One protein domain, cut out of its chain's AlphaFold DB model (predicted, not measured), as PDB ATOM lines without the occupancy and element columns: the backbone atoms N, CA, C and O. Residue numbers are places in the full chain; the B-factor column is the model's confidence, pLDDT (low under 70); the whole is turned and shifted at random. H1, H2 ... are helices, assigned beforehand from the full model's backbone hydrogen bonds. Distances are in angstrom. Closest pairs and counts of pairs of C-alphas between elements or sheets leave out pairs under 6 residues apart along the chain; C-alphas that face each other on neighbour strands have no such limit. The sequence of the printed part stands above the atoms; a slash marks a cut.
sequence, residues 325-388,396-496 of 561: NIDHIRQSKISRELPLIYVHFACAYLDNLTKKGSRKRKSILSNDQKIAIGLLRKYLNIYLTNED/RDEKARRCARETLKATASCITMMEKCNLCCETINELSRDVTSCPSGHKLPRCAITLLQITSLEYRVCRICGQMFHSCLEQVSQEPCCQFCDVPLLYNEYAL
ATOM      1  N   ASN A 325     161.581 125.718 121.017       88.75
ATOM      2  CA  ASN A 325     161.999 124.681 121.959       88.75
ATOM      3  C   ASN A 325     162.265 123.331 121.260       88.75
ATOM      4  O   ASN A 325     162.005 123.149 120.070       88.75
ATOM      5  N   ILE A 326     162.753 122.360 122.038       89.75
ATOM      6  CA  ILE A 326     162.984 120.975 121.599       89.75
ATOM      7  C   ILE A 326     161.699 120.273 121.120       89.75
ATOM      8  O   ILE A 326     161.767 119.428 120.227       89.75
ATOM      9  N   ASP A 327     160.529 120.607 121.669       86.00
ATOM     10  CA  ASP A 327     159.269 119.972 121.263       86.00
ATOM     11  C   ASP A 327     158.895 120.333 119.827       86.00
ATOM     12  O   ASP A 327     158.453 119.465 119.078       86.00
ATOM     13  N   HIS A 328     159.186 121.561 119.399       88.50
ATOM     14  CA  HIS A 328     159.039 121.970 118.007       88.50
ATOM     15  C   HIS A 328     159.982 121.193 117.072       88.50
ATOM     16  O   HIS A 328     159.564 120.757 116.004       88.50
ATOM     17  N   ILE A 329     161.239 120.951 117.472       89.62
ATOM     18  CA  ILE A 329     162.200 120.148 116.679       89.62
ATOM     19  C   ILE A 329     161.642 118.751 116.413       89.62
ATOM     20  O   ILE A 329     161.726 118.244 115.296       89.62
ATOM     21  N   ARG A 330     161.046 118.151 117.441       86.38
ATOM     22  CA  ARG A 330     160.414 116.835 117.383       86.38
ATOM     23  C   ARG A 330     159.151 116.838 116.517       86.38
ATOM     24  O   ARG A 330     159.058 116.028 115.605       86.38
ATOM     25  N   GLN A 331     158.199 117.734 116.789       85.94
ATOM     26  CA  GLN A 331     156.907 117.802 116.086       85.94
ATOM     27  C   GLN A 331     157.085 118.092 114.594       85.94
ATOM     28  O   GLN A 331     156.400 117.508 113.762       85.94
ATOM     29  N   SER A 332     158.046 118.949 114.253       86.25
ATOM     30  CA  SER A 332     158.385 119.273 112.868       86.25
ATOM     31  C   SER A 332     159.391 118.302 112.237       86.25
ATOM     32  O   SER A 332     159.875 118.586 111.146       86.25
ATOM     33  N   LYS A 333     159.736 117.189 112.912       87.69
ATOM     34  CA  LYS A 333     160.709 116.170 112.466       87.69
ATOM     35  C   LYS A 333     162.014 116.779 111.905       87.69
ATOM     36  O   LYS A 333     162.551 116.306 110.910       87.69
ATOM     37  N   ILE A 334     162.536 117.836 112.543       87.62
ATOM     38  CA  ILE A 334     163.689 118.611 112.034       87.62
ATOM     39  C   ILE A 334     164.982 117.785 112.038       87.62
ATOM     40  O   ILE A 334     165.817 117.963 111.157       87.62
ATOM     41  N   SER A 335     165.165 116.899 113.020       88.31
ATOM     42  CA  SER A 335     166.341 116.026 113.129       88.31
ATOM     43  C   SER A 335     165.922 114.599 113.470       88.31
ATOM     44  O   SER A 335     165.165 114.375 114.419       88.31
ATOM     45  N   ARG A 336     166.456 113.640 112.702       87.88
ATOM     46  CA  ARG A 336     166.253 112.196 112.897       87.88
ATOM     47  C   ARG A 336     167.025 111.665 114.113       87.88
ATOM     48  O   ARG A 336     166.614 110.687 114.721       87.88
ATOM     49  N   GLU A 337     168.093 112.339 114.535       90.38
ATOM     50  CA  GLU A 337     168.917 111.949 115.687       90.38
ATOM     51  C   GLU A 337     168.239 112.196 117.037       90.38
ATOM     52  O   GLU A 337     168.552 111.531 118.024       90.38
ATOM     53  N   LEU A 338     167.306 113.146 117.105       91.44
ATOM     54  CA  LEU A 338     166.623 113.508 118.345       91.44
ATOM     55  C   LEU A 338     165.916 112.320 119.041       91.44
ATOM     56  O   LEU A 338     166.137 112.134 120.247       91.44
ATOM     57  N   PRO A 339     165.080 111.507 118.357       90.00
ATOM     58  CA  PRO A 339     164.507 110.301 118.956       90.00
ATOM     59  C   PRO A 339     165.566 109.252 119.326       90.00
ATOM     60  O   PRO A 339     165.451 108.661 120.400       90.00
ATOM     61  N   LEU A 340     166.624 109.077 118.521       91.38
ATOM     62  CA  LEU A 340     167.712 108.126 118.798       91.38
ATOM     63  C   LEU A 340     168.439 108.465 120.106       91.38
ATOM     64  O   LEU A 340     168.604 107.609 120.978       91.38
ATOM     65  N   ILE A 341     168.805 109.739 120.292       93.00
ATOM     66  CA  ILE A 341     169.423 110.236 121.531       93.00
ATOM     67  C   ILE A 341     168.519 109.929 122.723       93.00
ATOM     68  O   ILE A 341     168.985 109.436 123.749       93.00
ATOM     69  N   TYR A 342     167.217 110.190 122.596       92.56
ATOM     70  CA  TYR A 342     166.283 109.927 123.681       92.56
ATOM     71  C   TYR A 342     166.218 108.435 124.042       92.56
ATOM     72  O   TYR A 342     166.255 108.098 125.224       92.56
ATOM     73  N   VAL A 343     166.155 107.539 123.049       92.38
ATOM     74  CA  VAL A 343     166.143 106.082 123.272       92.38
ATOM     75  C   VAL A 343     167.394 105.641 124.028       92.38
ATOM     76  O   VAL A 343     167.275 104.940 125.033       92.38
ATOM     77  N   HIS A 344     168.576 106.123 123.633       92.19
ATOM     78  CA  HIS A 344     169.820 105.839 124.352       92.19
ATOM     79  C   HIS A 344     169.751 106.235 125.834       92.19
ATOM     80  O   HIS A 344     170.136 105.451 126.703       92.19
ATOM     81  N   PHE A 345     169.239 107.429 126.138       91.19
ATOM     82  CA  PHE A 345     169.110 107.907 127.516       91.19
ATOM     83  C   PHE A 345     168.055 107.149 128.321       91.19
ATOM     84  O   PHE A 345     168.301 106.819 129.483       91.19
ATOM     85  N   ALA A 346     166.911 106.836 127.712       92.31
ATOM     86  CA  ALA A 346     165.869 106.034 128.337       92.31
ATOM     87  C   ALA A 346     166.399 104.641 128.711       92.31
ATOM     88  O   ALA A 346     166.225 104.203 129.851       92.31
ATOM     89  N   CYS A 347     167.110 103.979 127.790       92.75
ATOM     90  CA  CYS A 347     167.723 102.680 128.044       92.75
ATOM     91  C   CYS A 347     168.785 102.754 129.148       92.75
ATOM     92  O   CYS A 347     168.732 101.986 130.108       92.75
ATOM     93  N   ALA A 348     169.693 103.733 129.082       90.62
ATOM     94  CA  ALA A 348     170.740 103.912 130.087       90.62
ATOM     95  C   ALA A 348     170.177 104.189 131.493       90.62
ATOM     96  O   ALA A 348     170.683 103.661 132.487       90.62
ATOM     97  N   TYR A 349     169.117 104.996 131.595       90.44
ATOM     98  CA  TYR A 349     168.449 105.275 132.865       90.44
ATOM     99  C   TYR A 349     167.847 104.001 133.474       90.44
ATOM    100  O   TYR A 349     168.086 103.698 134.646       90.44
ATOM    101  N   LEU A 350     167.120 103.224 132.669       90.88
ATOM    102  CA  LEU A 350     166.522 101.955 133.083       90.88
ATOM    103  C   LEU A 350     167.578 100.919 133.500       90.88
ATOM    104  O   LEU A 350     167.449 100.297 134.558       90.88
ATOM    105  N   ASP A 351     168.655 100.781 132.729       88.56
ATOM    106  CA  ASP A 351     169.768  99.875 133.033       88.56
ATOM    107  C   ASP A 351     170.487 100.246 134.339       88.56
ATOM    108  O   ASP A 351     170.933  99.379 135.095       88.56
ATOM    109  N   ASN A 352     170.604 101.540 134.643       85.88
ATOM    110  CA  ASN A 352     171.191 101.994 135.903       85.88
ATOM    111  C   ASN A 352     170.311 101.634 137.106       85.88
ATOM    112  O   ASN A 352     170.837 101.249 138.155       85.88
ATOM    113  N   LEU A 353     168.985 101.702 136.962       82.31
ATOM    114  CA  LEU A 353     168.054 101.294 138.014       82.31
ATOM    115  C   LEU A 353     168.099  99.775 138.266       82.31
ATOM    116  O   LEU A 353     168.130  99.353 139.424       82.31
ATOM    117  N   THR A 354     168.191  98.948 137.218       78.81
ATOM    118  CA  THR A 354     168.287  97.479 137.362       78.81
ATOM    119  C   THR A 354     169.623  97.038 137.967       78.81
ATOM    120  O   THR A 354     169.656  96.168 138.844       78.81
ATOM    121  N   LYS A 355     170.737  97.680 137.589       73.69
ATOM    122  CA  LYS A 355     172.067  97.409 138.163       73.69
ATOM    123  C   LYS A 355     172.155  97.807 139.640       73.69
ATOM    124  O   LYS A 355     172.708  97.038 140.430       73.69
ATOM    125  N   LYS A 356     171.580  98.955 140.035       60.66
ATOM    126  CA  LYS A 356     171.517  99.385 141.448       60.66
ATOM    127  C   LYS A 356     170.665  98.441 142.305       60.66
ATOM    128  O   LYS A 356     171.045  98.158 143.434       60.66
ATOM    129  N   GLY A 357     169.589  97.871 141.758       52.91
ATOM    130  CA  GLY A 357     168.785  96.853 142.453       52.91
ATOM    131  C   GLY A 357     169.499  95.509 142.676       52.91
ATOM    132  O   GLY A 357     169.070  94.720 143.517       52.91
ATOM    133  N   SER A 358     170.597  95.252 141.953       50.50
ATOM    134  CA  SER A 358     171.282  93.950 141.905       50.50
ATOM    135  C   SER A 358     172.551  93.869 142.768       50.50
ATOM    136  O   SER A 358     172.983  92.775 143.128       50.50
ATOM    137  N   ARG A 359     173.185  95.001 143.109       48.69
ATOM    138  CA  ARG A 359     174.467  95.043 143.838       48.69
ATOM    139  C   ARG A 359     174.314  95.834 145.143       48.69
ATOM    140  O   ARG A 359     174.373  97.052 145.132       48.69
ATOM    141  N   LYS A 360     174.205  95.105 146.264       40.75
ATOM    142  CA  LYS A 360     174.143  95.570 147.672       40.75
ATOM    143  C   LYS A 360     172.871  96.344 148.075       40.75
ATOM    144  O   LYS A 360     172.735  97.527 147.807       40.75
ATOM    145  N   ARG A 361     172.044  95.658 148.885       41.28
ATOM    146  CA  ARG A 361     170.725  96.042 149.438       41.28
ATOM    147  C   ARG A 361     169.665  96.216 148.347       41.28
ATOM    148  O   ARG A 361     169.836  97.014 147.442       41.28
ATOM    149  N   LYS A 362     168.539  95.500 148.472       46.03
ATOM    150  CA  LYS A 362     167.266  95.882 147.841       46.03
ATOM    151  C   LYS A 362     166.963  97.321 148.277       46.03
ATOM    152  O   LYS A 362     166.315  97.515 149.303       46.03
ATOM    153  N   SER A 363     167.479  98.332 147.581       54.19
ATOM    154  CA  SER A 363     166.947  99.676 147.726       54.19
ATOM    155  C   SER A 363     165.526  99.594 147.190       54.19
ATOM    156  O   SER A 363     165.278  99.163 146.063       54.19
ATOM    157  N   ILE A 364     164.566  99.874 148.061       71.88
ATOM    158  CA  ILE A 364     163.169  99.965 147.669       71.88
ATOM    159  C   ILE A 364     163.117 101.089 146.633       71.88
ATOM    160  O   ILE A 364     163.441 102.228 146.965       71.88
ATOM    161  N   LEU A 365     162.783 100.755 145.382       78.06
ATOM    162  CA  LEU A 365     162.585 101.761 144.338       78.06
ATOM    163  C   LEU A 365     161.586 102.796 144.854       78.06
ATOM    164  O   LEU A 365     160.521 102.421 145.367       78.06
ATOM    165  N   SER A 366     161.923 104.076 144.715       85.44
ATOM    166  CA  SER A 366     160.998 105.151 145.070       85.44
ATOM    167  C   SER A 366     159.754 105.092 144.178       85.44
ATOM    168  O   SER A 366     159.766 104.487 143.100       85.44
ATOM    169  N   ASN A 367     158.654 105.703 144.620       87.62
ATOM    170  CA  ASN A 367     157.439 105.757 143.804       87.62
ATOM    171  C   ASN A 367     157.711 106.457 142.463       87.62
ATOM    172  O   ASN A 367     157.328 105.929 141.422       87.62
ATOM    173  N   ASP A 368     158.485 107.545 142.474       88.62
ATOM    174  CA  ASP A 368     158.938 108.243 141.266       88.62
ATOM    175  C   ASP A 368     159.698 107.320 140.312       88.62
ATOM    176  O   ASP A 368     159.444 107.322 139.112       88.62
ATOM    177  N   GLN A 369     160.596 106.474 140.830       88.31
ATOM    178  CA  GLN A 369     161.328 105.509 140.005       88.31
ATOM    179  C   GLN A 369     160.392 104.462 139.391       88.31
ATOM    180  O   GLN A 369     160.536 104.135 138.216       88.31
ATOM    181  N   LYS A 370     159.408 103.951 140.143       89.00
ATOM    182  CA  LYS A 370     158.421 102.983 139.622       89.00
ATOM    183  C   LYS A 370     157.537 103.590 138.532       89.00
ATOM    184  O   LYS A 370     157.240 102.913 137.546       89.00
ATOM    185  N   ILE A 371     157.132 104.851 138.697       90.19
ATOM    186  CA  ILE A 371     156.380 105.595 137.680       90.19
ATOM    187  C   ILE A 371     157.275 105.824 136.458       90.19
ATOM    188  O   ILE A 371     156.890 105.443 135.356       90.19
ATOM    189  N   ALA A 372     158.498 106.336 136.640       91.38
ATOM    190  CA  ALA A 372     159.450 106.573 135.554       91.38
ATOM    191  C   ALA A 372     159.732 105.299 134.741       91.38
ATOM    192  O   ALA A 372     159.723 105.344 133.515       91.38
ATOM    193  N   ILE A 373     159.907 104.143 135.396       90.88
ATOM    194  CA  ILE A 373     160.061 102.855 134.703       90.88
ATOM    195  C   ILE A 373     158.838 102.560 133.826       90.88
ATOM    196  O   ILE A 373     158.999 102.183 132.665       90.88
ATOM    197  N   GLY A 374     157.622 102.744 134.349       90.19
ATOM    198  CA  GLY A 374     156.385 102.558 133.587       90.19
ATOM    199  C   GLY A 374     156.301 103.474 132.362       90.19
ATOM    200  O   GLY A 374     156.035 102.996 131.256       90.19
ATOM    201  N   LEU A 375     156.595 104.765 132.546       91.19
ATOM    202  CA  LEU A 375     156.581 105.776 131.484       91.19
ATOM    203  C   LEU A 375     157.604 105.462 130.384       91.19
ATOM    204  O   LEU A 375     157.264 105.439 129.202       91.19
ATOM    205  N   LEU A 376     158.850 105.169 130.766       92.38
ATOM    206  CA  LEU A 376     159.933 104.891 129.824       92.38
ATOM    207  C   LEU A 376     159.722 103.582 129.065       92.38
ATOM    208  O   LEU A 376     159.918 103.548 127.855       92.38
ATOM    209  N   ARG A 377     159.261 102.516 129.735       92.19
ATOM    210  CA  ARG A 377     158.917 101.257 129.055       92.19
ATOM    211  C   ARG A 377     157.815 101.466 128.019       92.19
ATOM    212  O   ARG A 377     157.921 100.944 126.914       92.19
ATOM    213  N   LYS A 378     156.775 102.245 128.344       89.00
ATOM    214  CA  LYS A 378     155.701 102.539 127.385       89.00
ATOM    215  C   LYS A 378     156.197 103.385 126.212       89.00
ATOM    216  O   LYS A 378     155.847 103.070 125.081       89.00
ATOM    217  N   TYR A 379     157.061 104.371 126.459       90.56
ATOM    218  CA  TYR A 379     157.722 105.118 125.387       90.56
ATOM    219  C   TYR A 379     158.506 104.194 124.445       90.56
ATOM    220  O   TYR A 379     158.332 104.272 123.234       90.56
ATOM    221  N   LEU A 380     159.343 103.300 124.988       91.81
ATOM    222  CA  LEU A 380     160.143 102.373 124.179       91.81
ATOM    223  C   LEU A 380     159.258 101.419 123.365       91.81
ATOM    224  O   LEU A 380     159.570 101.151 122.212       91.81
ATOM    225  N   ASN A 381     158.137 100.954 123.928       90.56
ATOM    226  CA  ASN A 381     157.159 100.164 123.175       90.56
ATOM    227  C   ASN A 381     156.570 100.957 122.000       90.56
ATOM    228  O   ASN A 381     156.536 100.428 120.897       90.56
ATOM    229  N   ILE A 382     156.161 102.215 122.215       88.00
ATOM    230  CA  ILE A 382     155.618 103.076 121.147       88.00
ATOM    231  C   ILE A 382     156.660 103.309 120.051       88.00
ATOM    232  O   ILE A 382     156.352 103.213 118.868       88.00
ATOM    233  N   TYR A 383     157.905 103.579 120.440       88.06
ATOM    234  CA  TYR A 383     159.006 103.752 119.498       88.06
ATOM    235  C   TYR A 383     159.230 102.497 118.636       88.06
ATOM    236  O   TYR A 383     159.457 102.622 117.440       88.06
ATOM    237  N   LEU A 384     159.104 101.296 119.214       88.88
ATOM    238  CA  LEU A 384     159.217 100.038 118.468       88.88
ATOM    239  C   LEU A 384     158.007  99.745 117.568       88.88
ATOM    240  O   LEU A 384     158.184  99.075 116.556       88.88
ATOM    241  N   THR A 385     156.803 100.205 117.928       85.06
ATOM    242  CA  THR A 385     155.579 100.009 117.124       85.06
ATOM    243  C   THR A 385     155.401 101.043 116.019       85.06
ATOM    244  O   THR A 385     154.633 100.804 115.094       85.06
ATOM    245  N   ASN A 386     156.073 102.193 116.116       75.12
ATOM    246  CA  ASN A 386     156.124 103.183 115.046       75.12
ATOM    247  C   ASN A 386     157.046 102.652 113.932       75.12
ATOM    248  O   ASN A 386     158.227 102.994 113.830       75.12
ATOM    249  N   GLU A 387     156.507 101.744 113.124       58.47
ATOM    250  CA  GLU A 387     157.022 101.401 111.801       58.47
ATOM    251  C   GLU A 387     156.694 102.572 110.862       58.47
ATOM    252  O   GLU A 387     155.740 102.525 110.088       58.47
ATOM    253  N   ASP A 388     157.438 103.678 110.970       54.88
ATOM    254  CA  ASP A 388     157.498 104.621 109.852       54.88
ATOM    255  C   ASP A 388     158.170 103.833 108.705       54.88
ATOM    256  O   ASP A 388     159.357 103.519 108.780       54.88
ATOM    257  N   ARG A 396     171.677 102.944 112.329       81.12
ATOM    258  CA  ARG A 396     171.638 103.647 113.618       81.12
ATOM    259  C   ARG A 396     170.310 103.439 114.338       81.12
ATOM    260  O   ARG A 396     170.292 103.173 115.544       81.12
ATOM    261  N   ASP A 397     169.202 103.517 113.602       85.00
ATOM    262  CA  ASP A 397     167.862 103.277 114.137       85.00
ATOM    263  C   ASP A 397     167.714 101.815 114.565       85.00
ATOM    264  O   ASP A 397     167.284 101.536 115.684       85.00
ATOM    265  N   GLU A 398     168.198 100.865 113.759       87.06
ATOM    266  CA  GLU A 398     168.127  99.444 114.110       87.06
ATOM    267  C   GLU A 398     168.960  99.105 115.359       87.06
ATOM    268  O   GLU A 398     168.547  98.311 116.215       87.06
ATOM    269  N   LYS A 399     170.118  99.747 115.543       87.31
ATOM    270  CA  LYS A 399     170.906  99.629 116.778       87.31
ATOM    271  C   LYS A 399     170.159 100.191 117.993       87.31
ATOM    272  O   LYS A 399     170.160  99.551 119.052       87.31
ATOM    273  N   ALA A 400     169.493 101.339 117.857       89.06
ATOM    274  CA  ALA A 400     168.660 101.913 118.914       89.06
ATOM    275  C   ALA A 400     167.458 101.008 119.249       89.06
ATOM    276  O   ALA A 400     167.215 100.718 120.425       89.06
ATOM    277  N   ARG A 401     166.766 100.470 118.235       90.62
ATOM    278  CA  ARG A 401     165.674  99.493 118.393       90.62
ATOM    279  C   ARG A 401     166.147  98.220 119.094       90.62
ATOM    280  O   ARG A 401     165.471  97.728 120.000       90.62
ATOM    281  N   ARG A 402     167.321  97.693 118.738       91.12
ATOM    282  CA  ARG A 402     167.924  96.526 119.403       91.12
ATOM    283  C   ARG A 402     168.160  96.783 120.888       91.12
ATOM    284  O   ARG A 402     167.712  95.987 121.711       91.12
ATOM    285  N   CYS A 403     168.776  97.918 121.219       91.00
ATOM    286  CA  CYS A 403     168.993  98.337 122.601       91.00
ATOM    287  C   CYS A 403     167.663  98.464 123.366       91.00
ATOM    288  O   CYS A 403     167.523  97.913 124.457       91.00
ATOM    289  N   ALA A 404     166.648  99.092 122.765       93.06
ATOM    290  CA  ALA A 404     165.316  99.201 123.355       93.06
ATOM    291  C   ALA A 404     164.689  97.826 123.656       93.06
ATOM    292  O   ALA A 404     164.169  97.612 124.754       93.06
ATOM    293  N   ARG A 405     164.780  96.864 122.723       94.31
ATOM    294  CA  ARG A 405     164.277  95.489 122.916       94.31
ATOM    295  C   ARG A 405     164.986  94.772 124.066       94.31
ATOM    296  O   ARG A 405     164.331  94.093 124.858       94.31
ATOM    297  N   GLU A 406     166.303  94.910 124.171       93.31
ATOM    298  CA  GLU A 406     167.096  94.313 125.252       93.31
ATOM    299  C   GLU A 406     166.742  94.914 126.618       93.31
ATOM    300  O   GLU A 406     166.437  94.169 127.555       93.31
ATOM    301  N   THR A 407     166.670  96.243 126.725       93.12
ATOM    302  CA  THR A 407     166.290  96.917 127.973       93.12
ATOM    303  C   THR A 407     164.850  96.591 128.386       93.12
ATOM    304  O   THR A 407     164.576  96.380 129.573       93.12
ATOM    305  N   LEU A 408     163.910  96.481 127.441       93.12
ATOM    306  CA  LEU A 408     162.530  96.075 127.730       93.12
ATOM    307  C   LEU A 408     162.443  94.651 128.288       93.12
ATOM    308  O   LEU A 408     161.662  94.412 129.215       93.12
ATOM    309  N   LYS A 409     163.259  93.720 127.776       91.75
ATOM    310  CA  LYS A 409     163.379  92.364 128.335       91.75
ATOM    311  C   LYS A 409     163.972  92.405 129.745       91.75
ATOM    312  O   LYS A 409     163.409  91.806 130.657       91.75
ATOM    313  N   ALA A 410     165.053  93.159 129.942       88.69
ATOM    314  CA  ALA A 410     165.735  93.270 131.233       88.69
ATOM    315  C   ALA A 410     164.866  93.905 132.334       88.69
ATOM    316  O   ALA A 410     165.005  93.571 133.509       88.69
ATOM    317  N   THR A 411     163.946  94.798 131.966       88.75
ATOM    318  CA  THR A 411     163.067  95.520 132.905       88.75
ATOM    319  C   THR A 411     161.662  94.922 133.025       88.75
ATOM    320  O   THR A 411     160.793  95.522 133.656       88.75
ATOM    321  N   ALA A 412     161.403  93.750 132.431       87.06
ATOM    322  CA  ALA A 412     160.071  93.137 132.412       87.06
ATOM    323  C   ALA A 412     159.539  92.771 133.808       87.06
ATOM    324  O   ALA A 412     158.333  92.804 134.032       87.06
ATOM    325  N   SER A 413     160.432  92.457 134.748       83.50
ATOM    326  CA  SER A 413     160.099  92.093 136.130       83.50
ATOM    327  C   SER A 413     159.970  93.290 137.079       83.50
ATOM    328  O   SER A 413     159.676  93.107 138.263       83.50
ATOM    329  N   CYS A 414     160.205  94.518 136.605       81.81
ATOM    330  CA  CYS A 414     160.117  95.709 137.442       81.81
ATOM    331  C   CYS A 414     158.659  96.038 137.791       81.81
ATOM    332  O   CYS A 414     157.792  96.083 136.921       81.81
ATOM    333  N   ILE A 415     158.405  96.344 139.065       81.25
ATOM    334  CA  ILE A 415     157.101  96.833 139.521       81.25
ATOM    335  C   ILE A 415     156.893  98.246 138.969       81.25
ATOM    336  O   ILE A 415     157.667  99.152 139.283       81.25
ATOM    337  N   THR A 416     155.840  98.433 138.180       81.81
ATOM    338  CA  THR A 416     155.430  99.734 137.643       81.81
ATOM    339  C   THR A 416     154.226 100.280 138.403       81.81
ATOM    340  O   THR A 416     153.461  99.538 139.018       81.81
ATOM    341  N   MET A 417     154.061 101.601 138.379       83.62
ATOM    342  CA  MET A 417     152.868 102.276 138.890       83.62
ATOM    343  C   MET A 417     152.221 103.078 137.767       83.62
ATOM    344  O   MET A 417     152.921 103.627 136.916       83.62
ATOM    345  N   MET A 418     150.888 103.141 137.767       83.56
ATOM    346  CA  MET A 418     150.164 104.006 136.837       83.56
ATOM    347  C   MET A 418     150.327 105.469 137.235       83.56
ATOM    348  O   MET A 418     150.253 105.813 138.416       83.56
ATOM    349  N   GLU A 419     150.532 106.320 136.234       88.19
ATOM    350  CA  GLU A 419     150.622 107.759 136.429       88.19
ATOM    351  C   GLU A 419     149.232 108.345 136.717       88.19
ATOM    352  O   GLU A 419     148.251 108.041 136.032       88.19
ATOM    353  N   LYS A 420     149.159 109.211 137.729       90.00
ATOM    354  CA  LYS A 420     147.982 110.024 138.035       90.00
ATOM    355  C   LYS A 420     148.340 111.498 137.917       90.00
ATOM    356  O   LYS A 420     149.485 111.878 138.161       90.00
ATOM    357  N   CYS A 421     147.375 112.328 137.545       89.88
ATOM    358  CA  CYS A 421     147.550 113.773 137.584       89.88
ATOM    359  C   CYS A 421     147.751 114.225 139.034       89.88
ATOM    360  O   CYS A 421     146.944 113.896 139.902       89.88
ATOM    361  N   ASN A 422     148.790 115.016 139.292       87.94
ATOM    362  CA  ASN A 422     149.047 115.523 140.639       87.94
ATOM    363  C   ASN A 422     148.026 116.575 141.113       87.94
ATOM    364  O   ASN A 422     147.982 116.868 142.301       87.94
ATOM    365  N   LEU A 423     147.198 117.118 140.210       88.19
ATOM    366  CA  LEU A 423     146.184 118.129 140.531       88.19
ATOM    367  C   LEU A 423     144.787 117.529 140.739       88.19
ATOM    368  O   LEU A 423     144.137 117.838 141.730       88.19
ATOM    369  N   CYS A 424     144.324 116.653 139.839       91.25
ATOM    370  CA  CYS A 424     142.979 116.059 139.916       91.25
ATOM    371  C   CYS A 424     142.950 114.562 140.251       91.25
ATOM    372  O   CYS A 424     141.875 113.977 140.335       91.25
ATOM    373  N   CYS A 425     144.109 113.919 140.414       88.69
ATOM    374  CA  CYS A 425     144.246 112.483 140.690       88.69
ATOM    375  C   CYS A 425     143.663 111.530 139.629       88.69
ATOM    376  O   CYS A 425     143.686 110.314 139.837       88.69
ATOM    377  N   GLU A 426     143.199 112.040 138.485       90.06
ATOM    378  CA  GLU A 426     142.774 111.206 137.363       90.06
ATOM    379  C   GLU A 426     143.947 110.416 136.780       90.06
ATOM    380  O   GLU A 426     145.073 110.912 136.672       90.06
ATOM    381  N   THR A 427     143.673 109.173 136.390       87.81
ATOM    382  CA  THR A 427     144.656 108.306 135.737       87.81
ATOM    383  C   THR A 427     144.960 108.819 134.334       87.81
ATOM    384  O   THR A 427     144.056 109.026 133.524       87.81
ATOM    385  N   ILE A 428     146.245 108.972 134.022       84.75
ATOM    386  CA  ILE A 428     146.709 109.395 132.700       84.75
ATOM    387  C   ILE A 428     146.949 108.132 131.861       84.75
ATOM    388  O   ILE A 428     147.974 107.461 131.982       84.75
ATOM    389  N   ASN A 429     145.947 107.762 131.057       71.38
ATOM    390  CA  ASN A 429     145.962 106.533 130.255       71.38
ATOM    391  C   ASN A 429     146.723 106.705 128.928       71.38
ATOM    392  O   ASN A 429     147.449 105.798 128.494       71.38
ATOM    393  N   GLU A 430     146.580 107.870 128.294       67.69
ATOM    394  CA  GLU A 430     147.365 108.261 127.124       67.69
ATOM    395  C   GLU A 430     148.783 108.602 127.564       67.69
ATOM    396  O   GLU A 430     149.001 109.377 128.489       67.69
ATOM    397  N   LEU A 431     149.765 107.977 126.923       60.59
ATOM    398  CA  LEU A 431     151.172 108.118 127.285       60.59
ATOM    399  C   LEU A 431     151.982 108.201 126.001       60.59
ATOM    400  O   LEU A 431     152.643 107.246 125.610       60.59
ATOM    401  N   SER A 432     151.897 109.348 125.340       58.66
ATOM    402  CA  SER A 432     152.958 109.814 124.458       58.66
ATOM    403  C   SER A 432     153.804 110.832 125.224       58.66
ATOM    404  O   SER A 432     153.343 111.464 126.178       58.66
ATOM    405  N   ARG A 433     155.054 111.027 124.795       60.66
ATOM    406  CA  ARG A 433     155.878 112.153 125.267       60.66
ATOM    407  C   ARG A 433     155.213 113.512 124.963       60.66
ATOM    408  O   ARG A 433     155.598 114.505 125.567       60.66
ATOM    409  N   ASP A 434     154.199 113.520 124.096       65.06
ATOM    410  CA  ASP A 434     153.409 114.681 123.680       65.06
ATOM    411  C   ASP A 434     152.150 114.908 124.542       65.06
ATOM    412  O   ASP A 434     151.433 115.888 124.336       65.06
ATOM    413  N   VAL A 435     151.879 114.047 125.535       75.25
ATOM    414  CA  VAL A 435     150.796 114.266 126.505       75.25
ATOM    415  C   VAL A 435     151.191 115.403 127.441       75.25
ATOM    416  O   VAL A 435     151.861 115.217 128.462       75.25
ATOM    417  N   THR A 436     150.759 116.599 127.053       79.44
ATOM    418  CA  THR A 436     150.993 117.870 127.748       79.44
ATOM    419  C   THR A 436     149.871 118.239 128.712       79.44
ATOM    420  O   THR A 436     150.011 119.217 129.444       79.44
ATOM    421  N   SER A 437     148.773 117.476 128.743       86.00
ATOM    422  CA  SER A 437     147.664 117.693 129.673       86.00
ATOM    423  C   SER A 437     147.030 116.391 130.171       86.00
ATOM    424  O   SER A 437     147.151 115.352 129.526       86.00
ATOM    425  N   CYS A 438     146.405 116.427 131.351       88.19
ATOM    426  CA  CYS A 438     145.598 115.317 131.864       88.19
ATOM    427  C   CYS A 438     144.201 115.296 131.209       88.19
ATOM    428  O   CYS A 438     143.834 116.279 130.564       88.19
ATOM    429  N   PRO A 439     143.379 114.246 131.418       87.06
ATOM    430  CA  PRO A 439     142.044 114.178 130.816       87.06
ATOM    431  C   PRO A 439     141.115 115.331 131.241       87.06
ATOM    432  O   PRO A 439     140.364 115.836 130.413       87.06
ATOM    433  N   SER A 440     141.232 115.839 132.476       88.06
ATOM    434  CA  SER A 440     140.553 117.083 132.901       88.06
ATOM    435  C   SER A 440     141.166 118.400 132.378       88.06
ATOM    436  O   SER A 440     140.701 119.470 132.759       88.06
ATOM    437  N   GLY A 441     142.217 118.371 131.552       87.69
ATOM    438  CA  GLY A 441     142.805 119.562 130.917       87.69
ATOM    439  C   GLY A 441     143.919 120.281 131.694       87.69
ATOM    440  O   GLY A 441     144.410 121.313 131.235       87.69
ATOM    441  N   HIS A 442     144.376 119.763 132.839       88.81
ATOM    442  CA  HIS A 442     145.521 120.348 133.550       88.81
ATOM    443  C   HIS A 442     146.823 120.142 132.780       88.81
ATOM    444  O   HIS A 442     147.115 119.020 132.378       88.81
ATOM    445  N   LYS A 443     147.644 121.191 132.641       88.56
ATOM    446  CA  LYS A 443     148.966 121.096 132.004       88.56
ATOM    447  C   LYS A 443     149.934 120.259 132.841       88.56
ATOM    448  O   LYS A 443     150.014 120.420 134.055       88.56
ATOM    449  N   LEU A 444     150.705 119.412 132.168       87.25
ATOM    450  CA  LEU A 444     151.658 118.482 132.764       87.25
ATOM    451  C   LEU A 444     153.074 118.825 132.279       87.25
ATOM    452  O   LEU A 444     153.509 118.292 131.257       87.25
ATOM    453  N   PRO A 445     153.813 119.721 132.960       88.19
ATOM    454  CA  PRO A 445     155.231 119.901 132.668       88.19
ATOM    455  C   PRO A 445     155.963 118.594 132.984       88.19
ATOM    456  O   PRO A 445     155.778 118.023 134.057       88.19
ATOM    457  N   ARG A 446     156.774 118.093 132.050       89.38
ATOM    458  CA  ARG A 446     157.427 116.782 132.173       89.38
ATOM    459  C   ARG A 446     158.943 116.898 132.170       89.38
ATOM    460  O   ARG A 446     159.528 117.722 131.471       89.38
ATOM    461  N   CYS A 447     159.578 116.004 132.914       91.88
ATOM    462  CA  CYS A 447     161.011 115.778 132.860       91.88
ATOM    463  C   CYS A 447     161.431 115.278 131.477       91.88
ATOM    464  O   CYS A 447     160.905 114.282 130.979       91.88
ATOM    465  N   ALA A 448     162.451 115.905 130.900       91.50
ATOM    466  CA  ALA A 448     162.960 115.561 129.582       91.50
ATOM    467  C   ALA A 448     163.627 114.180 129.503       91.50
ATOM    468  O   ALA A 448     163.766 113.672 128.394       91.50
ATOM    469  N   ILE A 449     164.032 113.589 130.637       90.62
ATOM    470  CA  ILE A 449     164.619 112.237 130.715       90.62
ATOM    471  C   ILE A 449     163.591 111.218 131.196       90.62
ATOM    472  O   ILE A 449     163.384 110.215 130.532       90.62
ATOM    473  N   THR A 450     162.966 111.437 132.358       91.31
ATOM    474  CA  THR A 450     162.147 110.411 133.035       91.31
ATOM    475  C   THR A 450     160.663 110.471 132.695       91.31
ATOM    476  O   THR A 450     159.914 109.600 133.128       91.31
ATOM    477  N   LEU A 451     160.225 111.508 131.970       91.62
ATOM    478  CA  LEU A 451     158.822 111.826 131.667       91.62
ATOM    479  C   LEU A 451     157.928 112.109 132.880       91.62
ATOM    480  O   LEU A 451     156.748 112.403 132.690       91.62
ATOM    481  N   LEU A 452     158.469 112.061 134.099       91.62
ATOM    482  CA  LEU A 452     157.739 112.392 135.319       91.62
ATOM    483  C   LEU A 452     157.194 113.819 135.259       91.62
ATOM    484  O   LEU A 452     157.882 114.723 134.778       91.62
ATOM    485  N   GLN A 453     155.989 114.014 135.792       91.19
ATOM    486  CA  GLN A 453     155.441 115.342 136.054       91.19
ATOM    487  C   GLN A 453     156.368 116.131 136.983       91.19
ATOM    488  O   GLN A 453     156.839 115.612 137.993       91.19
ATOM    489  N   ILE A 454     156.610 117.394 136.652       89.50
ATOM    490  CA  ILE A 454     157.357 118.329 137.486       89.50
ATOM    491  C   ILE A 454     156.356 119.085 138.351       89.50
ATOM    492  O   ILE A 454     155.617 119.935 137.866       89.50
ATOM    493  N   THR A 455     156.323 118.745 139.633       85.56
ATOM    494  CA  THR A 455     155.435 119.374 140.623       85.56
ATOM    495  C   THR A 455     156.162 120.295 141.591       85.56
ATOM    496  O   THR A 455     155.537 121.187 142.152       85.56
ATOM    497  N   SER A 456     157.466 120.090 141.790       83.50
ATOM    498  CA  SER A 456     158.297 120.937 142.647       83.50
ATOM    499  C   SER A 456     158.820 122.157 141.889       83.50
ATOM    500  O   SER A 456     159.105 122.065 140.693       83.50
ATOM    501  N   LEU A 457     158.999 123.274 142.600       83.31
ATOM    502  CA  LEU A 457     159.698 124.468 142.108       83.31
ATOM    503  C   LEU A 457     161.222 124.261 142.023       83.31
ATOM    504  O   LEU A 457     161.883 124.923 141.225       83.31
ATOM    505  N   GLU A 458     161.762 123.288 142.765       84.44
ATOM    506  CA  GLU A 458     163.179 122.891 142.782       84.44
ATOM    507  C   GLU A 458     163.542 121.957 141.612       84.44
ATOM    508  O   GLU A 458     164.267 120.969 141.754       84.44
ATOM    509  N   TYR A 459     162.997 122.221 140.429       89.25
ATOM    510  CA  TYR A 459     163.371 121.483 139.229       89.25
ATOM    511  C   TYR A 459     164.642 122.059 138.607       89.25
ATOM    512  O   TYR A 459     165.047 123.196 138.869       89.25
ATOM    513  N   ARG A 460     165.275 121.264 137.744       90.88
ATOM    514  CA  ARG A 460     166.476 121.679 137.021       90.88
ATOM    515  C   ARG A 460     166.177 122.013 135.567       90.88
ATOM    516  O   ARG A 460     165.255 121.462 134.968       90.88
ATOM    517  N   VAL A 461     166.989 122.885 134.985       92.56
ATOM    518  CA  VAL A 461     166.867 123.363 133.609       92.56
ATOM    519  C   VAL A 461     168.200 123.301 132.877       92.56
ATOM    520  O   VAL A 461     169.269 123.519 133.446       92.56
ATOM    521  N   CYS A 462     168.139 123.021 131.576       93.12
ATOM    522  CA  CYS A 462     169.287 123.199 130.694       93.12
ATOM    523  C   CYS A 462     169.327 124.640 130.168       93.12
ATOM    524  O   CYS A 462     168.375 125.081 129.527       93.12
ATOM    525  N   ARG A 463     170.448 125.347 130.356       89.00
ATOM    526  CA  ARG A 463     170.617 126.741 129.897       89.00
ATOM    527  C   ARG A 463     170.670 126.919 128.375       89.00
ATOM    528  O   ARG A 463     170.465 128.029 127.899       89.00
ATOM    529  N   ILE A 464     170.911 125.842 127.622       91.94
ATOM    530  CA  ILE A 464     171.007 125.880 126.154       91.94
ATOM    531  C   ILE A 464     169.664 125.543 125.500       91.94
ATOM    532  O   ILE A 464     169.176 126.298 124.664       91.94
ATOM    533  N   CYS A 465     169.051 124.408 125.857       93.19
ATOM    534  CA  CYS A 465     167.813 123.957 125.211       93.19
ATOM    535  C   CYS A 465     166.528 124.247 125.997       93.19
ATOM    536  O   CYS A 465     165.442 123.950 125.498       93.19
ATOM    537  N   GLY A 466     166.632 124.764 127.226       91.00
ATOM    538  CA  GLY A 466     165.490 125.123 128.074       91.00
ATOM    539  C   GLY A 466     164.673 123.941 128.606       91.00
ATOM    540  O   GLY A 466     163.652 124.150 129.252       91.00
ATOM    541  N   GLN A 467     165.082 122.697 128.342       92.19
ATOM    542  CA  GLN A 467     164.368 121.515 128.826       92.19
ATOM    543  C   GLN A 467     164.391 121.436 130.354       92.19
ATOM    544  O   GLN A 467     165.386 121.793 130.989       92.19
ATOM    545  N   MET A 468     163.293 120.932 130.916       92.56
ATOM    546  CA  MET A 468     163.098 120.783 132.354       92.56
ATOM    547  C   MET A 468     163.411 119.354 132.804       92.56
ATOM    548  O   MET A 468     163.178 118.386 132.077       92.56
ATOM    549  N   PHE A 469     163.916 119.213 134.023       92.88
ATOM    550  CA  PHE A 469     164.363 117.944 134.577       92.88
ATOM    551  C   PHE A 469     163.922 117.802 136.033       92.88
ATOM    552  O   PHE A 469     164.017 118.736 136.826       92.88
ATOM    553  N   HIS A 470     163.450 116.606 136.377       91.56
ATOM    554  CA  HIS A 470     162.996 116.271 137.722       91.56
ATOM    555  C   HIS A 470     164.186 116.098 138.680       91.56
ATOM    556  O   HIS A 470     165.197 115.495 138.310       91.56
ATOM    557  N   SER A 471     164.046 116.555 139.926       86.25
ATOM    558  CA  SER A 471     165.087 116.481 140.968       86.25
ATOM    559  C   SER A 471     165.506 115.044 141.312       86.25
ATOM    560  O   SER A 471     166.638 114.796 141.719       86.25
ATOM    561  N   CYS A 472     164.651 114.050 141.039       84.88
ATOM    562  CA  CYS A 472     164.975 112.628 141.244       84.88
ATOM    563  C   CYS A 472     166.238 112.151 140.500       84.88
ATOM    564  O   CYS A 472     166.762 111.082 140.819       84.88
ATOM    565  N   LEU A 473     166.723 112.888 139.495       85.19
ATOM    566  CA  LEU A 473     167.962 112.555 138.787       85.19
ATOM    567  C   LEU A 473     169.201 112.592 139.695       85.19
ATOM    568  O   LEU A 473     170.148 111.851 139.436       85.19
ATOM    569  N   GLU A 474     169.172 113.356 140.786       79.12
ATOM    570  CA  GLU A 474     170.263 113.444 141.776       79.12
ATOM    571  C   GLU A 474     170.485 112.131 142.531       79.12
ATOM    572  O   GLU A 474     171.590 111.798 142.953       79.12
ATOM    573  N   GLN A 475     169.438 111.310 142.632       74.31
ATOM    574  CA  GLN A 475     169.531 109.962 143.197       74.31
ATOM    575  C   GLN A 475     170.297 109.008 142.259       74.31
ATOM    576  O   GLN A 475     170.724 107.913 142.654       74.31
ATOM    577  N   VAL A 476     170.441 109.387 140.984       72.31
ATOM    578  CA  VAL A 476     171.067 108.576 139.938       72.31
ATOM    579  C   VAL A 476     172.487 109.048 139.640       72.31
ATOM    580  O   VAL A 476     173.370 108.189 139.609       72.31
ATOM    581  N   SER A 477     172.701 110.360 139.499       73.62
ATOM    582  CA  SER A 477     173.996 111.004 139.240       73.62
ATOM    583  C   SER A 477     174.213 112.190 140.179       73.62
ATOM    584  O   SER A 477     173.281 112.954 140.408       73.62
ATOM    585  N   GLN A 478     175.445 112.375 140.661       74.12
ATOM    586  CA  GLN A 478     175.826 113.531 141.481       74.12
ATOM    587  C   GLN A 478     175.736 114.847 140.693       74.12
ATOM    588  O   GLN A 478     175.341 115.870 141.242       74.12
ATOM    589  N   GLU A 479     176.045 114.800 139.398       83.75
ATOM    590  CA  GLU A 479     175.944 115.937 138.489       83.75
ATOM    591  C   GLU A 479     175.165 115.490 137.244       83.75
ATOM    592  O   GLU A 479     175.699 114.792 136.374       83.75
ATOM    593  N   PRO A 480     173.845 115.733 137.194       89.38
ATOM    594  CA  PRO A 480     173.044 115.346 136.046       89.38
ATOM    595  C   PRO A 480     173.260 116.341 134.896       89.38
ATOM    596  O   PRO A 480     173.233 117.554 135.098       89.38
ATOM    597  N   CYS A 481     173.418 115.818 133.678       91.44
ATOM    598  CA  CYS A 481     173.616 116.611 132.461       91.44
ATOM    599  C   CYS A 481     172.415 116.514 131.515       91.44
ATOM    600  O   CYS A 481     171.683 115.521 131.485       91.44
ATOM    601  N   CYS A 482     172.241 117.535 130.679       93.94
ATOM    602  CA  CYS A 482     171.241 117.526 129.620       93.94
ATOM    603  C   CYS A 482     171.548 116.435 128.585       93.94
ATOM    604  O   CYS A 482     172.632 116.400 127.999       93.94
ATOM    605  N   GLN A 483     170.555 115.599 128.278       92.56
ATOM    606  CA  GLN A 483     170.711 114.514 127.305       92.56
ATOM    607  C   GLN A 483     171.081 114.998 125.894       92.56
ATOM    608  O   GLN A 483     171.813 114.309 125.187       92.56
ATOM    609  N   PHE A 484     170.638 116.198 125.510       94.25
ATOM    610  CA  PHE A 484     170.881 116.775 124.186       94.25
ATOM    611  C   PHE A 484     172.113 117.679 124.142       94.25
ATOM    612  O   PHE A 484     172.861 117.654 123.172       94.25
ATOM    613  N   CYS A 485     172.309 118.504 125.172       94.31
ATOM    614  CA  CYS A 485     173.340 119.544 125.170       94.31
ATOM    615  C   CYS A 485     174.642 119.130 125.855       94.31
ATOM    616  O   CYS A 485     175.629 119.844 125.716       94.31
ATOM    617  N   ASP A 486     174.642 118.022 126.601       93.44
ATOM    618  CA  ASP A 486     175.805 117.555 127.364       93.44
ATOM    619  C   ASP A 486     176.348 118.601 128.353       93.44
ATOM    620  O   ASP A 486     177.536 118.641 128.636       93.44
ATOM    621  N   VAL A 487     175.489 119.484 128.864       91.69
ATOM    622  CA  VAL A 487     175.862 120.491 129.870       91.69
ATOM    623  C   VAL A 487     175.220 120.165 131.215       91.69
ATOM    624  O   VAL A 487     174.101 119.624 131.211       91.69
ATOM    625  N   PRO A 488     175.876 120.498 132.341       91.50
ATOM    626  CA  PRO A 488     175.293 120.357 133.668       91.50
ATOM    627  C   PRO A 488     173.936 121.054 133.780       91.50
ATOM    628  O   PRO A 488     173.690 122.108 133.183       91.50
ATOM    629  N   LEU A 489     173.023 120.438 134.525       92.19
ATOM    630  CA  LEU A 489     171.694 120.982 134.768       92.19
ATOM    631  C   LEU A 489     171.706 121.892 135.994       92.19
ATOM    632  O   LEU A 489     172.069 121.460 137.090       92.19
ATOM    633  N   LEU A 490     171.233 123.123 135.822       89.19
ATOM    634  CA  LEU A 490     171.163 124.115 136.893       89.19
ATOM    635  C   LEU A 490     169.781 124.121 137.534       89.19
ATOM    636  O   LEU A 490     168.795 123.796 136.875       89.19
ATOM    637  N   TYR A 491     169.696 124.503 138.805       87.44
ATOM    638  CA  TYR A 491     168.402 124.751 139.431       87.44
ATOM    639  C   TYR A 491     167.701 125.930 138.769       87.44
ATOM    640  O   TYR A 491     168.330 126.888 138.313       87.44
ATOM    641  N   ASN A 492     166.380 125.832 138.701       81.44
ATOM    642  CA  ASN A 492     165.541 126.935 138.287       81.44
ATOM    643  C   ASN A 492     165.710 128.127 139.246       81.44
ATOM    644  O   ASN A 492     165.733 127.947 140.460       81.44
ATOM    645  N   GLU A 493     165.799 129.341 138.702       67.75
ATOM    646  CA  GLU A 493     166.121 130.554 139.474       67.75
ATOM    647  C   GLU A 493     165.087 130.855 140.568       67.75
ATOM    648  O   GLU A 493     165.456 131.314 141.641       67.75
ATOM    649  N   TYR A 494     163.819 130.485 140.360       56.53
ATOM    650  CA  TYR A 494     162.756 130.637 141.361       56.53
ATOM    651  C   TYR A 494     162.958 129.792 142.632       56.53
ATOM    652  O   TYR A 494     162.314 130.059 143.639       56.53
ATOM    653  N   ALA A 495     163.830 128.779 142.607       51.06
ATOM    654  CA  ALA A 495     164.186 128.007 143.799       51.06
ATOM    655  C   ALA A 495     165.244 128.714 144.671       51.06
ATOM    656  O   ALA A 495     165.436 128.329 145.820       51.06
ATOM    657  N   LEU A 496     165.932 129.734 144.141       47.75
ATOM    658  CA  LEU A 496     166.983 130.475 144.851       47.75
ATOM    659  C   LEU A 496     166.444 131.685 145.637       47.75
ATOM    660  O   LEU A 496     167.141 132.168 146.522       47.75
TER     661      LEU A 496
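What this domain is: This is residues 325 to 388 and 396 to 496 of the 561 residues of the protein "uncharacterized protein LOC106751890 isoform X2" of Dinoponera quadriceps (UniProt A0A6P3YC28). Three helices, H2, H3 and H4, make a bundle whose centres form a triangle, and a thick mass of loops covers the side of H2 and H3 away from H4. Short H5 sits within this loop mass, and short H1 lies near the first end of H2. The printed part has 165 residues with five named helices, H1 to H5 in order, and no named strand; its class is all helix, though under half of the residues, 67, are in named elements. It is compact and rounded, with a radius of gyration of the C-alphas of 15.6 A and spans of 42 by 39 by 35 A.

How they stand to each other: Start at H1, residues 326 to 331, close but not clearly touching H2, residues 337 to 358; their closest C-alphas, Arg 330 and Leu 338, are 7.1 A apart. H2 and H3, residues 367 to 385, form a helical hairpin: they touch at Ala 346 and Leu 376, closest C-alphas 6.2 A apart, at a steep tilt of 44 degrees, opposite ways. H4, residues 396 to 410, touches H2 at a shallow tilt of 24 degrees, the same way, closest C-alphas Cys 347 and Thr 407, 5.9 A. H2, H3 and H4 are an up and down bundle, each running against the one before. H5, residues 471 to 475, is apart from H2 and H4. Every O i to N i+4 pair is within hydrogen-bond range in H1 to H4; H5 has 0 of 1, but 2 of 2 O i to N i+3 pairs.

Where its parts are: Find C-alpha 326 at (162.984, 120.975, 121.599), where H1 begins its 8.8 A. H2 runs 31.9 A, H3 27.4 A and H4 21.3 A; H5 runs 8.2 A to C-alpha 475 at (169.531, 109.962, 143.197).

The domain as a whole: Residues 389 to 395 are cut out, and C-alphas 388 and 396 are 14.7 A apart. The link from H4 to H5 is long, 60 residues. Look for pLDDT under 70 at residues 356 to 363, 387 to 388, 430 to 434 and 493 to 496.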